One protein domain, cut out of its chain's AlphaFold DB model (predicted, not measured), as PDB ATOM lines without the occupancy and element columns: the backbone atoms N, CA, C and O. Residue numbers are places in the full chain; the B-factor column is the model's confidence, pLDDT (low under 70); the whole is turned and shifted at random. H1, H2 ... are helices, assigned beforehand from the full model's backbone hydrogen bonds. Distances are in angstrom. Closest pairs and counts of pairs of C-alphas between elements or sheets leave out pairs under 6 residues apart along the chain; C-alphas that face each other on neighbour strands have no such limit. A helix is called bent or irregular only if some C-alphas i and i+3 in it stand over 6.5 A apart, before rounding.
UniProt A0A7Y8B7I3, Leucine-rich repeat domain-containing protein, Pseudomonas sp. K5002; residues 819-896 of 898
ATOM      1  N   LEU A 819     149.240 167.540 148.975       61.06
ATOM      2  CA  LEU A 819     149.965 166.279 149.042       61.06
ATOM      3  C   LEU A 819     150.178 165.740 147.623       61.06
ATOM      4  O   LEU A 819     149.252 165.676 146.815       61.06
ATOM      5  N   LEU A 820     151.406 165.316 147.320       64.69
ATOM      6  CA  LEU A 820     151.704 164.585 146.095       64.69
ATOM      7  C   LEU A 820     150.797 163.347 146.036       64.69
ATOM      8  O   LEU A 820     150.734 162.607 147.029       64.69
ATOM      9  N   PRO A 821     150.111 163.092 144.908       63.00
ATOM     10  CA  PRO A 821     149.197 161.969 144.792       63.00
ATOM     11  C   PRO A 821     149.961 160.660 144.995       63.00
ATOM     12  O   PRO A 821     150.784 160.245 144.172       63.00
ATOM     13  N   LEU A 822     149.670 159.983 146.104       63.69
ATOM     14  CA  LEU A 822     150.083 158.603 146.294       63.69
ATOM     15  C   LEU A 822     149.217 157.765 145.359       63.69
ATOM     16  O   LEU A 822     148.035 157.562 145.621       63.69
ATOM     17  N   HIS A 823     149.798 157.317 144.248       62.25
ATOM     18  CA  HIS A 823     149.131 156.395 143.337       62.25
ATOM     19  C   HIS A 823     148.904 155.077 144.083       62.25
ATOM     20  O   HIS A 823     149.804 154.245 144.200       62.25
ATOM     21  N   VAL A 824     147.711 154.917 144.652       54.88
ATOM     22  CA  VAL A 824     147.242 153.634 145.166       54.88
ATOM     23  C   VAL A 824     146.733 152.877 143.955       54.88
ATOM     24  O   VAL A 824     145.615 153.118 143.510       54.88
ATOM     25  N   GLU A 825     147.557 152.001 143.386       56.69
ATOM     26  CA  GLU A 825     147.128 151.232 142.224       56.69
ATOM     27  C   GLU A 825     147.269 149.724 142.376       56.69
ATOM     28  O   GLU A 825     148.200 149.173 142.962       56.69
ATOM     29  N   ASN A 826     146.245 149.096 141.813       56.50
ATOM     30  CA  ASN A 826     145.942 147.686 141.749       56.50
ATOM     31  C   ASN A 826     146.981 146.982 140.859       56.50
ATOM     32  O   ASN A 826     147.150 147.351 139.696       56.50
ATOM     33  N   VAL A 827     147.678 145.978 141.397       56.84
ATOM     34  CA  VAL A 827     148.824 145.303 140.748       56.84
ATOM     35  C   VAL A 827     148.470 144.765 139.349       56.84
ATOM     36  O   VAL A 827     149.295 144.811 138.434       56.84
ATOM     37  N   ASP A 828     147.213 144.367 139.140       56.00
ATOM     38  CA  ASP A 828     146.702 143.852 137.863       56.00
ATOM     39  C   ASP A 828     146.624 144.899 136.735       56.00
ATOM     40  O   ASP A 828     146.614 144.537 135.554       56.00
ATOM     41  N   ALA A 829     146.566 146.195 137.061       59.81
ATOM     42  CA  ALA A 829     146.504 147.273 136.071       59.81
ATOM     43  C   ALA A 829     147.896 147.634 135.522       59.81
ATOM     44  O   ALA A 829     148.044 147.866 134.322       59.81
ATOM     45  N   GLN A 830     148.935 147.604 136.366       60.75
ATOM     46  CA  GLN A 830     150.312 147.910 135.956       60.75
ATOM     47  C   GLN A 830     150.926 146.823 135.067       60.75
ATOM     48  O   GLN A 830     151.698 147.142 134.163       60.75
ATOM     49  N   ALA A 831     150.548 145.556 135.261       62.00
ATOM     50  CA  ALA A 831     151.007 144.440 134.430       62.00
ATOM     51  C   ALA A 831     150.528 144.523 132.963       62.00
ATOM     52  O   ALA A 831     151.079 143.851 132.094       62.00
ATOM     53  N   ARG A 832     149.511 145.349 132.671       68.38
ATOM     54  CA  ARG A 832     148.964 145.556 131.316       68.38
ATOM     55  C   ARG A 832     149.638 146.696 130.550       68.38
ATOM     56  O   ARG A 832     149.389 146.844 129.355       68.38
ATOM     57  N   LEU A 833     150.460 147.509 131.214       79.06
ATOM     58  CA  LEU A 833     151.157 148.636 130.598       79.06
ATOM     59  C   LEU A 833     152.509 148.202 130.031       79.06
ATOM     60  O   LEU A 833     153.224 147.392 130.620       79.06
ATOM     61  N   THR A 834     152.894 148.789 128.898       86.31
ATOM     62  CA  THR A 834     154.238 148.589 128.346       86.31
ATOM     63  C   THR A 834     155.296 149.200 129.279       86.31
ATOM     64  O   THR A 834     155.007 150.175 129.981       86.31
ATOM     65  N   PRO A 835     156.545 148.693 129.282       85.00
ATOM     66  CA  PRO A 835     157.628 149.260 130.092       85.00
ATOM     67  C   PRO A 835     157.833 150.767 129.871       85.00
ATOM     68  O   PRO A 835     158.044 151.510 130.827       85.00
ATOM     69  N   ALA A 836     157.684 151.234 128.627       85.56
ATOM     70  CA  ALA A 836     157.761 152.652 128.286       85.56
ATOM     71  C   ALA A 836     156.606 153.464 128.904       85.56
ATOM     72  O   ALA A 836     156.852 154.524 129.467       85.56
ATOM     73  N   ALA A 837     155.368 152.954 128.881       83.31
ATOM     74  CA  ALA A 837     154.229 153.624 129.513       83.31
ATOM     75  C   ALA A 837     154.377 153.700 131.043       83.31
ATOM     76  O   ALA A 837     154.060 154.723 131.647       83.31
ATOM     77  N   ARG A 838     154.928 152.652 131.673       85.38
ATOM     78  CA  ARG A 838     155.243 152.651 133.115       85.38
ATOM     79  C   ARG A 838     156.337 153.658 133.466       85.38
ATOM     80  O   ARG A 838     156.264 154.295 134.511       85.38
ATOM     81  N   LEU A 839     157.325 153.835 132.590       85.06
ATOM     82  CA  LEU A 839     158.355 154.857 132.759       85.06
ATOM     83  C   LEU A 839     157.785 156.277 132.596       85.06
ATOM     84  O   LEU A 839     158.130 157.153 133.379       85.06
ATOM     85  N   GLN A 840     156.862 156.495 131.653       86.75
ATOM     86  CA  GLN A 840     156.172 157.784 131.482       86.75
ATOM     87  C   GLN A 840     155.247 158.137 132.653       86.75
ATOM     88  O   GLN A 840     155.046 159.311 132.936       86.75
ATOM     89  N   GLN A 841     154.693 157.152 133.362       79.62
ATOM     90  CA  GLN A 841     153.963 157.429 134.603       79.62
ATOM     91  C   GLN A 841     154.883 157.955 135.715       79.62
ATOM     92  O   GLN A 841     154.446 158.753 136.539       79.62
ATOM     93  N   LEU A 842     156.145 157.513 135.746       79.25
ATOM     94  CA  LEU A 842     157.146 157.989 136.707       79.25
ATOM     95  C   LEU A 842     157.751 159.340 136.302       79.25
ATOM     96  O   LEU A 842     158.112 160.124 137.175       79.25
ATOM     97  N   ASP A 843     157.846 159.610 135.000       81.81
ATOM     98  CA  ASP A 843     158.300 160.885 134.443       81.81
ATOM     99  C   ASP A 843     157.386 161.328 133.281       81.81
ATOM    100  O   ASP A 843     157.644 161.005 132.113       81.81
ATOM    101  N   PRO A 844     156.310 162.083 133.585       79.69
ATOM    102  CA  PRO A 844     155.342 162.534 132.585       79.69
ATOM    103  C   PRO A 844     155.917 163.495 131.538       79.69
ATOM    104  O   PRO A 844     155.263 163.749 130.527       79.69
ATOM    105  N   ALA A 845     157.112 164.054 131.761       79.69
ATOM    106  CA  ALA A 845     157.764 164.948 130.809       79.69
ATOM    107  C   ALA A 845     158.426 164.190 129.645       79.69
ATOM    108  O   ALA A 845     158.753 164.800 128.623       79.69
ATOM    109  N   LEU A 846     158.609 162.868 129.764       84.50
ATOM    110  CA  LEU A 846     159.130 162.039 128.681       84.50
ATOM    111  C   LEU A 846     158.085 161.862 127.577       84.50
ATOM    112  O   LEU A 846     156.992 161.335 127.797       84.50
ATOM    113  N   SER A 847     158.458 162.197 126.343       89.06
ATOM    114  CA  SER A 847     157.687 161.772 125.170       89.06
ATOM    115  C   SER A 847     157.753 160.250 124.996       89.06
ATOM    116  O   SER A 847     158.708 159.600 125.428       89.06
ATOM    117  N   SER A 848     156.770 159.662 124.307       84.44
ATOM    118  CA  SER A 848     156.720 158.202 124.127       84.44
ATOM    119  C   SER A 848     157.951 157.659 123.398       84.44
ATOM    120  O   SER A 848     158.431 156.581 123.734       84.44
ATOM    121  N   ALA A 849     158.524 158.430 122.466       85.12
ATOM    122  CA  ALA A 849     159.762 158.066 121.779       85.12
ATOM    123  C   ALA A 849     160.974 158.039 122.728       85.12
ATOM    124  O   ALA A 849     161.785 157.119 122.664       85.12
ATOM    125  N   GLN A 850     161.078 159.009 123.642       89.50
ATOM    126  CA  GLN A 850     162.161 159.060 124.630       89.50
ATOM    127  C   GLN A 850     162.040 157.942 125.667       89.50
ATOM    128  O   GLN A 850     163.046 157.352 126.056       89.50
ATOM    129  N   ALA A 851     160.817 157.624 126.096       86.88
ATOM    130  CA  ALA A 851     160.577 156.535 127.033       86.88
ATOM    131  C   ALA A 851     160.930 155.169 126.427       86.88
ATOM    132  O   ALA A 851     161.578 154.366 127.091       86.88
ATOM    133  N   VAL A 852     160.570 154.922 125.161       89.88
ATOM    134  CA  VAL A 852     160.961 153.698 124.441       89.88
ATOM    135  C   VAL A 852     162.479 153.622 124.273       89.88
ATOM    136  O   VAL A 852     163.066 152.619 124.667       89.88
ATOM    137  N   ALA A 853     163.124 154.699 123.811       89.94
ATOM    138  CA  ALA A 853     164.579 154.735 123.651       89.94
ATOM    139  C   ALA A 853     165.321 154.410 124.958       89.94
ATOM    140  O   ALA A 853     166.318 153.694 124.951       89.94
ATOM    141  N   ARG A 854     164.800 154.868 126.104       88.12
ATOM    142  CA  ARG A 854     165.391 154.577 127.414       88.12
ATOM    143  C   ARG A 854     165.250 153.117 127.837       88.12
ATOM    144  O   ARG A 854     166.151 152.576 128.475       88.12
ATOM    145  N   ILE A 855     164.131 152.481 127.493       91.50
ATOM    146  CA  ILE A 855     163.944 151.043 127.712       91.50
ATOM    147  C   ILE A 855     164.891 150.245 126.807       91.50
ATOM    148  O   ILE A 855     165.532 149.309 127.284       91.50
ATOM    149  N   ASP A 856     165.039 150.648 125.545       88.75
ATOM    150  CA  ASP A 856     165.949 150.006 124.590       88.75
ATOM    151  C   ASP A 856     167.418 150.135 125.019       88.75
ATOM    152  O   ASP A 856     168.174 149.170 124.925       88.75
ATOM    153  N   GLU A 857     167.820 151.283 125.573       90.56
ATOM    154  CA  GLU A 857     169.146 151.475 126.175       90.56
ATOM    155  C   GLU A 857     169.405 150.498 127.331       90.56
ATOM    156  O   GLU A 857     170.497 149.936 127.430       90.56
ATOM    157  N   TRP A 858     168.418 150.261 128.201       90.88
ATOM    158  CA  TRP A 858     168.559 149.291 129.291       90.88
ATOM    159  C   TRP A 858     168.697 147.862 128.765       90.88
ATOM    160  O   TRP A 858     169.557 147.120 129.244       90.88
ATOM    161  N   LEU A 859     167.914 147.493 127.747       87.38
ATOM    162  CA  LEU A 859     168.024 146.192 127.085       87.38
ATOM    163  C   LEU A 859     169.401 146.014 126.419       87.38
ATOM    164  O   LEU A 859     170.042 144.976 126.588       87.38
ATOM    165  N   ALA A 860     169.894 147.043 125.722       85.25
ATOM    166  CA  ALA A 860     171.205 147.042 125.070       85.25
ATOM    167  C   ALA A 860     172.374 146.985 126.071       85.25
ATOM    168  O   ALA A 860     173.412 146.394 125.776       85.25
ATOM    169  N   ALA A 861     172.197 147.543 127.272       83.94
ATOM    170  CA  ALA A 861     173.160 147.470 128.370       83.94
ATOM    171  C   ALA A 861     173.174 146.108 129.100       83.94
ATOM    172  O   ALA A 861     173.896 145.948 130.085       83.94
ATOM    173  N   GLY A 862     172.398 145.123 128.633       81.75
ATOM    174  CA  GLY A 862     172.400 143.757 129.155       81.75
ATOM    175  C   GLY A 862     171.357 143.470 130.239       81.75
ATOM    176  O   GLY A 862     171.378 142.376 130.807       81.75
ATOM    177  N   LEU A 863     170.421 144.389 130.529       85.56
ATOM    178  CA  LEU A 863     169.239 144.039 131.324       85.56
ATOM    179  C   LEU A 863     168.289 143.206 130.455       85.56
ATOM    180  O   LEU A 863     167.732 143.704 129.487       85.56
ATOM    181  N   GLY A 864     168.043 141.947 130.817       84.75
ATOM    182  CA  GLY A 864     166.964 141.167 130.199       84.75
ATOM    183  C   GLY A 864     165.578 141.763 130.496       84.75
ATOM    184  O   GLY A 864     165.428 142.598 131.386       84.75
ATOM    185  N   ALA A 865     164.534 141.288 129.808       79.62
ATOM    186  CA  ALA A 865     163.160 141.781 129.989       79.62
ATOM    187  C   ALA A 865     162.666 141.709 131.452       79.62
ATOM    188  O   ALA A 865     162.036 142.642 131.945       79.62
ATOM    189  N   THR A 866     163.021 140.644 132.179       81.12
ATOM    190  CA  THR A 866     162.746 140.503 133.621       81.12
ATOM    191  C   THR A 866     163.534 141.501 134.475       81.12
ATOM    192  O   THR A 866     163.044 141.970 135.502       81.12
ATOM    193  N   GLY A 867     164.740 141.872 134.040       84.25
ATOM    194  CA  GLY A 867     165.562 142.902 134.672       84.25
ATOM    195  C   GLY A 867     164.971 144.300 134.500       84.25
ATOM    196  O   GLY A 867     164.945 145.068 135.460       84.25
ATOM    197  N   VAL A 868     164.447 144.622 133.311       86.25
ATOM    198  CA  VAL A 868     163.753 145.896 133.044       86.25
ATOM    199  C   VAL A 868     162.504 146.025 133.916       86.25
ATOM    200  O   VAL A 868     162.295 147.068 134.536       86.25
ATOM    201  N   ASP A 869     161.711 144.958 134.019       84.00
ATOM    202  CA  ASP A 869     160.527 144.930 134.880       84.00
ATOM    203  C   ASP A 869     160.891 145.155 136.356       84.00
ATOM    204  O   ASP A 869     160.361 146.060 137.006       84.00
ATOM    205  N   THR A 870     161.895 144.423 136.850       85.25
ATOM    206  CA  THR A 870     162.423 144.585 138.215       85.25
ATOM    207  C   THR A 870     162.898 146.018 138.471       85.25
ATOM    208  O   THR A 870     162.635 146.588 139.532       85.25
ATOM    209  N   ARG A 871     163.562 146.643 137.488       86.62
ATOM    210  CA  ARG A 871     164.060 148.018 137.605       86.62
ATOM    211  C   ARG A 871     162.931 149.043 137.674       86.62
ATOM    212  O   ARG A 871     163.014 149.970 138.476       86.62
ATOM    213  N   LEU A 872     161.874 148.877 136.881       86.44
ATOM    214  CA  LEU A 872     160.697 149.751 136.921       86.44
ATOM    215  C   LEU A 872     159.930 149.618 138.240       86.44
ATOM    216  O   LEU A 872     159.505 150.629 138.797       86.44
ATOM    217  N   VAL A 873     159.806 148.400 138.779       84.44
ATOM    218  CA  VAL A 873     159.225 148.168 140.113       84.44
ATOM    219  C   VAL A 873     160.040 148.886 141.191       84.44
ATOM    220  O   VAL A 873     159.468 149.568 142.042       84.44
ATOM    221  N   GLN A 874     161.372 148.795 141.129       85.38
ATOM    222  CA  GLN A 874     162.253 149.489 142.069       85.38
ATOM    223  C   GLN A 874     162.099 151.015 141.979       85.38
ATOM    224  O   GLN A 874     161.911 151.667 143.004       85.38
ATOM    225  N   LEU A 875     162.132 151.581 140.768       86.62
ATOM    226  CA  LEU A 875     161.965 153.022 140.558       86.62
ATOM    227  C   LEU A 875     160.600 153.517 141.052       86.62
ATOM    228  O   LEU A 875     160.509 154.587 141.648       86.62
ATOM    229  N   HIS A 876     159.546 152.722 140.869       83.94
ATOM    230  CA  HIS A 876     158.223 153.052 141.387       83.94
ATOM    231  C   HIS A 876     158.175 153.040 142.920       83.94
ATOM    232  O   HIS A 876     157.627 153.959 143.530       83.94
ATOM    233  N   ALA A 877     158.797 152.047 143.561       82.19
ATOM    234  CA  ALA A 877     158.907 151.998 145.018       82.19
ATOM    235  C   ALA A 877     159.717 153.183 145.580       82.19
ATOM    236  O   ALA A 877     159.331 153.773 146.593       82.19
ATOM    237  N   GLU A 878     160.807 153.567 144.908       84.50
ATOM    238  CA  GLU A 878     161.610 154.749 145.242       84.50
ATOM    239  C   GLU A 878     160.793 156.041 145.091       84.50
ATOM    240  O   GLU A 878     160.755 156.847 146.023       84.50
ATOM    241  N   HIS A 879     160.057 156.199 143.987       84.38
ATOM    242  CA  HIS A 879     159.169 157.338 143.748       84.38
ATOM    243  C   HIS A 879     158.070 157.456 144.815       84.38
ATOM    244  O   HIS A 879     157.842 158.538 145.361       84.38
ATOM    245  N   GLN A 880     157.413 156.349 145.182       81.88
ATOM    246  CA  GLN A 880     156.408 156.353 146.249       81.88
ATOM    247  C   GLN A 880     157.011 156.697 147.614       81.88
ATOM    248  O   GLN A 880     156.406 157.437 148.387       81.88
ATOM    249  N   ARG A 881     158.197 156.164 147.933       83.50
ATOM    250  CA  ARG A 881     158.889 156.478 149.186       83.50
ATOM    251  C   ARG A 881     159.239 157.963 149.255       83.50
ATOM    252  O   ARG A 881     158.974 158.584 150.278       83.50
ATOM    253  N   LEU A 882     159.787 158.524 148.178       80.69
ATOM    254  CA  LEU A 882     160.083 159.954 148.070       80.69
ATOM    255  C   LEU A 882     158.814 160.792 148.210       80.69
ATOM    256  O   LEU A 882     158.800 161.725 149.002       80.69
ATOM    257  N   SER A 883     157.729 160.407 147.534       78.69
ATOM    258  CA  SER A 883     156.434 161.087 147.641       78.69
ATOM    259  C   SER A 883     155.909 161.086 149.078       78.69
ATOM    260  O   SER A 883     155.463 162.117 149.560       78.69
ATOM    261  N   ARG A 884     156.023 159.968 149.814       77.62
ATOM    262  CA  ARG A 884     155.647 159.902 151.240       77.62
ATOM    263  C   ARG A 884     156.525 160.788 152.126       77.62
ATOM    264  O   ARG A 884     156.000 161.455 153.007       77.62
ATOM    265  N   VAL A 885     157.839 160.809 151.892       78.31
ATOM    266  CA  VAL A 885     158.773 161.667 152.643       78.31
ATOM    267  C   VAL A 885     158.472 163.144 152.382       78.31
ATOM    268  O   VAL A 885     158.367 163.920 153.326       78.31
ATOM    269  N   LEU A 886     158.256 163.525 151.125       71.69
ATOM    270  CA  LEU A 886     157.878 164.889 150.754       71.69
ATOM    271  C   LEU A 886     156.506 165.265 151.332       71.69
ATOM    272  O   LEU A 886     156.362 166.337 151.906       71.69
ATOM    273  N   ASN A 887     155.531 164.357 151.288       70.19
ATOM    274  CA  ASN A 887     154.222 164.565 151.906       70.19
ATOM    275  C   ASN A 887     154.317 164.745 153.429       70.19
ATOM    276  O   ASN A 887     153.648 165.621 153.962       70.19
ATOM    277  N   SER A 888     155.196 164.011 154.122       66.50
ATOM    278  CA  SER A 888     155.444 164.226 155.560       66.50
ATOM    279  C   SER A 888     156.155 165.546 155.887       66.50
ATOM    280  O   SER A 888     156.079 166.013 157.015       66.50
ATOM    281  N   TRP A 889     156.844 166.155 154.916       58.56
ATOM    282  CA  TRP A 889     157.408 167.504 155.057       58.56
ATOM    283  C   TRP A 889     156.361 168.599 154.819       58.56
ATOM    284  O   TRP A 889     156.525 169.705 155.321       58.56
ATOM    285  N   ILE A 890     155.317 168.308 154.040       58.44
ATOM    286  CA  ILE A 890     154.217 169.234 153.732       58.44
ATOM    287  C   ILE A 890     153.157 169.210 154.848       58.44
ATOM    288  O   ILE A 890     152.640 170.259 155.226       58.44
ATOM    289  N   ASP A 891     152.861 168.037 155.414       57.31
ATOM    290  CA  ASP A 891     151.902 167.843 156.513       57.31
ATOM    291  C   ASP A 891     152.567 168.074 157.886       57.31
ATOM    292  O   ASP A 891     152.760 167.152 158.678       57.31
ATOM    293  N   ILE A 892     152.988 169.314 158.161       54.78
ATOM    294  CA  ILE A 892     153.583 169.678 159.456       54.78
ATOM    295  C   ILE A 892     152.460 169.903 160.473       54.78
ATOM    296  O   ILE A 892     151.809 170.946 160.485       54.78
ATOM    297  N   GLU A 893     152.282 168.939 161.374       40.47
ATOM    298  CA  GLU A 893     151.332 168.959 162.502       40.47
ATOM    299  C   GLU A 893     151.445 170.250 163.349       40.47
ATOM    300  O   GLU A 893     150.444 170.820 163.783       40.47
ATOM    301  N   GLY A 894     152.655 170.811 163.461       46.62
ATOM    302  CA  GLY A 894     152.917 172.089 164.134       46.62
ATOM    303  C   GLY A 894     152.336 173.342 163.461       46.62
ATOM    304  O   GLY A 894     152.271 174.374 164.114       46.62
ATOM    305  N   TYR A 895     151.902 173.277 162.197       42.47
ATOM    306  CA  TYR A 895     151.238 174.386 161.488       42.47
ATOM    307  C   TYR A 895     149.704 174.351 161.621       42.47
ATOM    308  O   TYR A 895     149.047 175.356 161.351       42.47
ATOM    309  N   ARG A 896     149.117 173.211 162.026       39.78
ATOM    310  CA  ARG A 896     147.666 173.087 162.273       39.78
ATOM    311  C   ARG A 896     147.265 173.441 163.701       39.78
ATOM    312  O   ARG A 896     146.170 173.960 163.897       39.78
TER     313      ARG A 896
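Overview. This is residues 819 to 896 of the 898 residues of the protein "Leucine-rich repeat domain-containing protein" of Pseudomonas sp. K5002 (UniProt A0A7Y8B7I3). One long helix, H4, makes the long axis of this model, with the shorter helix H2 side by side with its first half and H3 set steeply to both, touching H2 and the first residues of H4. The unnamed residues 819 to 826 begin beside the later part of H4 and lead back to the short H1, near H2, while the short H5 lies beyond the far end of H4. The printed part has 78 residues with five named helices, H1 to H5 in order along the chain, and no named strand; the class is all helix. The whole is loose, with a radius of gyration of the C-alphas of 15.1 A, and spans 50 by 25 by 20 A.

Along the chain. The printed part begins at Leu 819, with its C-alpha at (149.965, 166.279, 149.042). H1 takes residues 827 to 830, and its C-alpha 827 is at (148.824, 145.303, 140.748). H2 takes residues 835 to 842 and is 11.0 A long from first to last C-alpha. H3 takes residues 848 to 860 and is 18.3 A long. H4 takes residues 865 to 890 and is 37.4 A long, from C-alpha 865 at (163.160, 141.781, 129.989) to C-alpha 890 at (154.217, 169.234, 153.732). H5 takes residues 893 to 896. No helix is bent.

Arrangement. H1 and H2 are close but not clearly touching, their closest C-alphas being those of Gln 830 and Arg 838, 7.4 A apart. H2 and H3 touch, closest at the C-alphas of Ala 836 and Ala 851, 5.0 A apart, at a steep tilt of 61 degrees, opposite ways. H2 also touches H4, at residues 868 to 879 of H4 alone; the closest C-alphas are those of Leu 842 and His 876, 6.9 A apart, at a shallow tilt of 7 degrees, the same way. H3 touches H4 with its residues 855 to 859 alone, at residues 865 to 868 of H4, closest at the C-alphas of Trp 858 and Val 868, 7.0 A apart, at a steep tilt of 57 degrees, opposite ways. H4 and H5 are apart, and H1 is apart from H3, H4 and H5. In H2, H3 and H4 every O i to N i+4 pair is within hydrogen-bond range; H1 and H5 are too short for such a pair.

Size, cuts and confidence. The two C-alphas farthest apart are those of Ala 860 and Arg 896, at 51.2 A. The printed part has no cut, and the four links between helices are tight. The mean pLDDT of the printed part is 76.1; residues 819 to 832 and 888 to 896 are under 70, and H5 has a mean of 42.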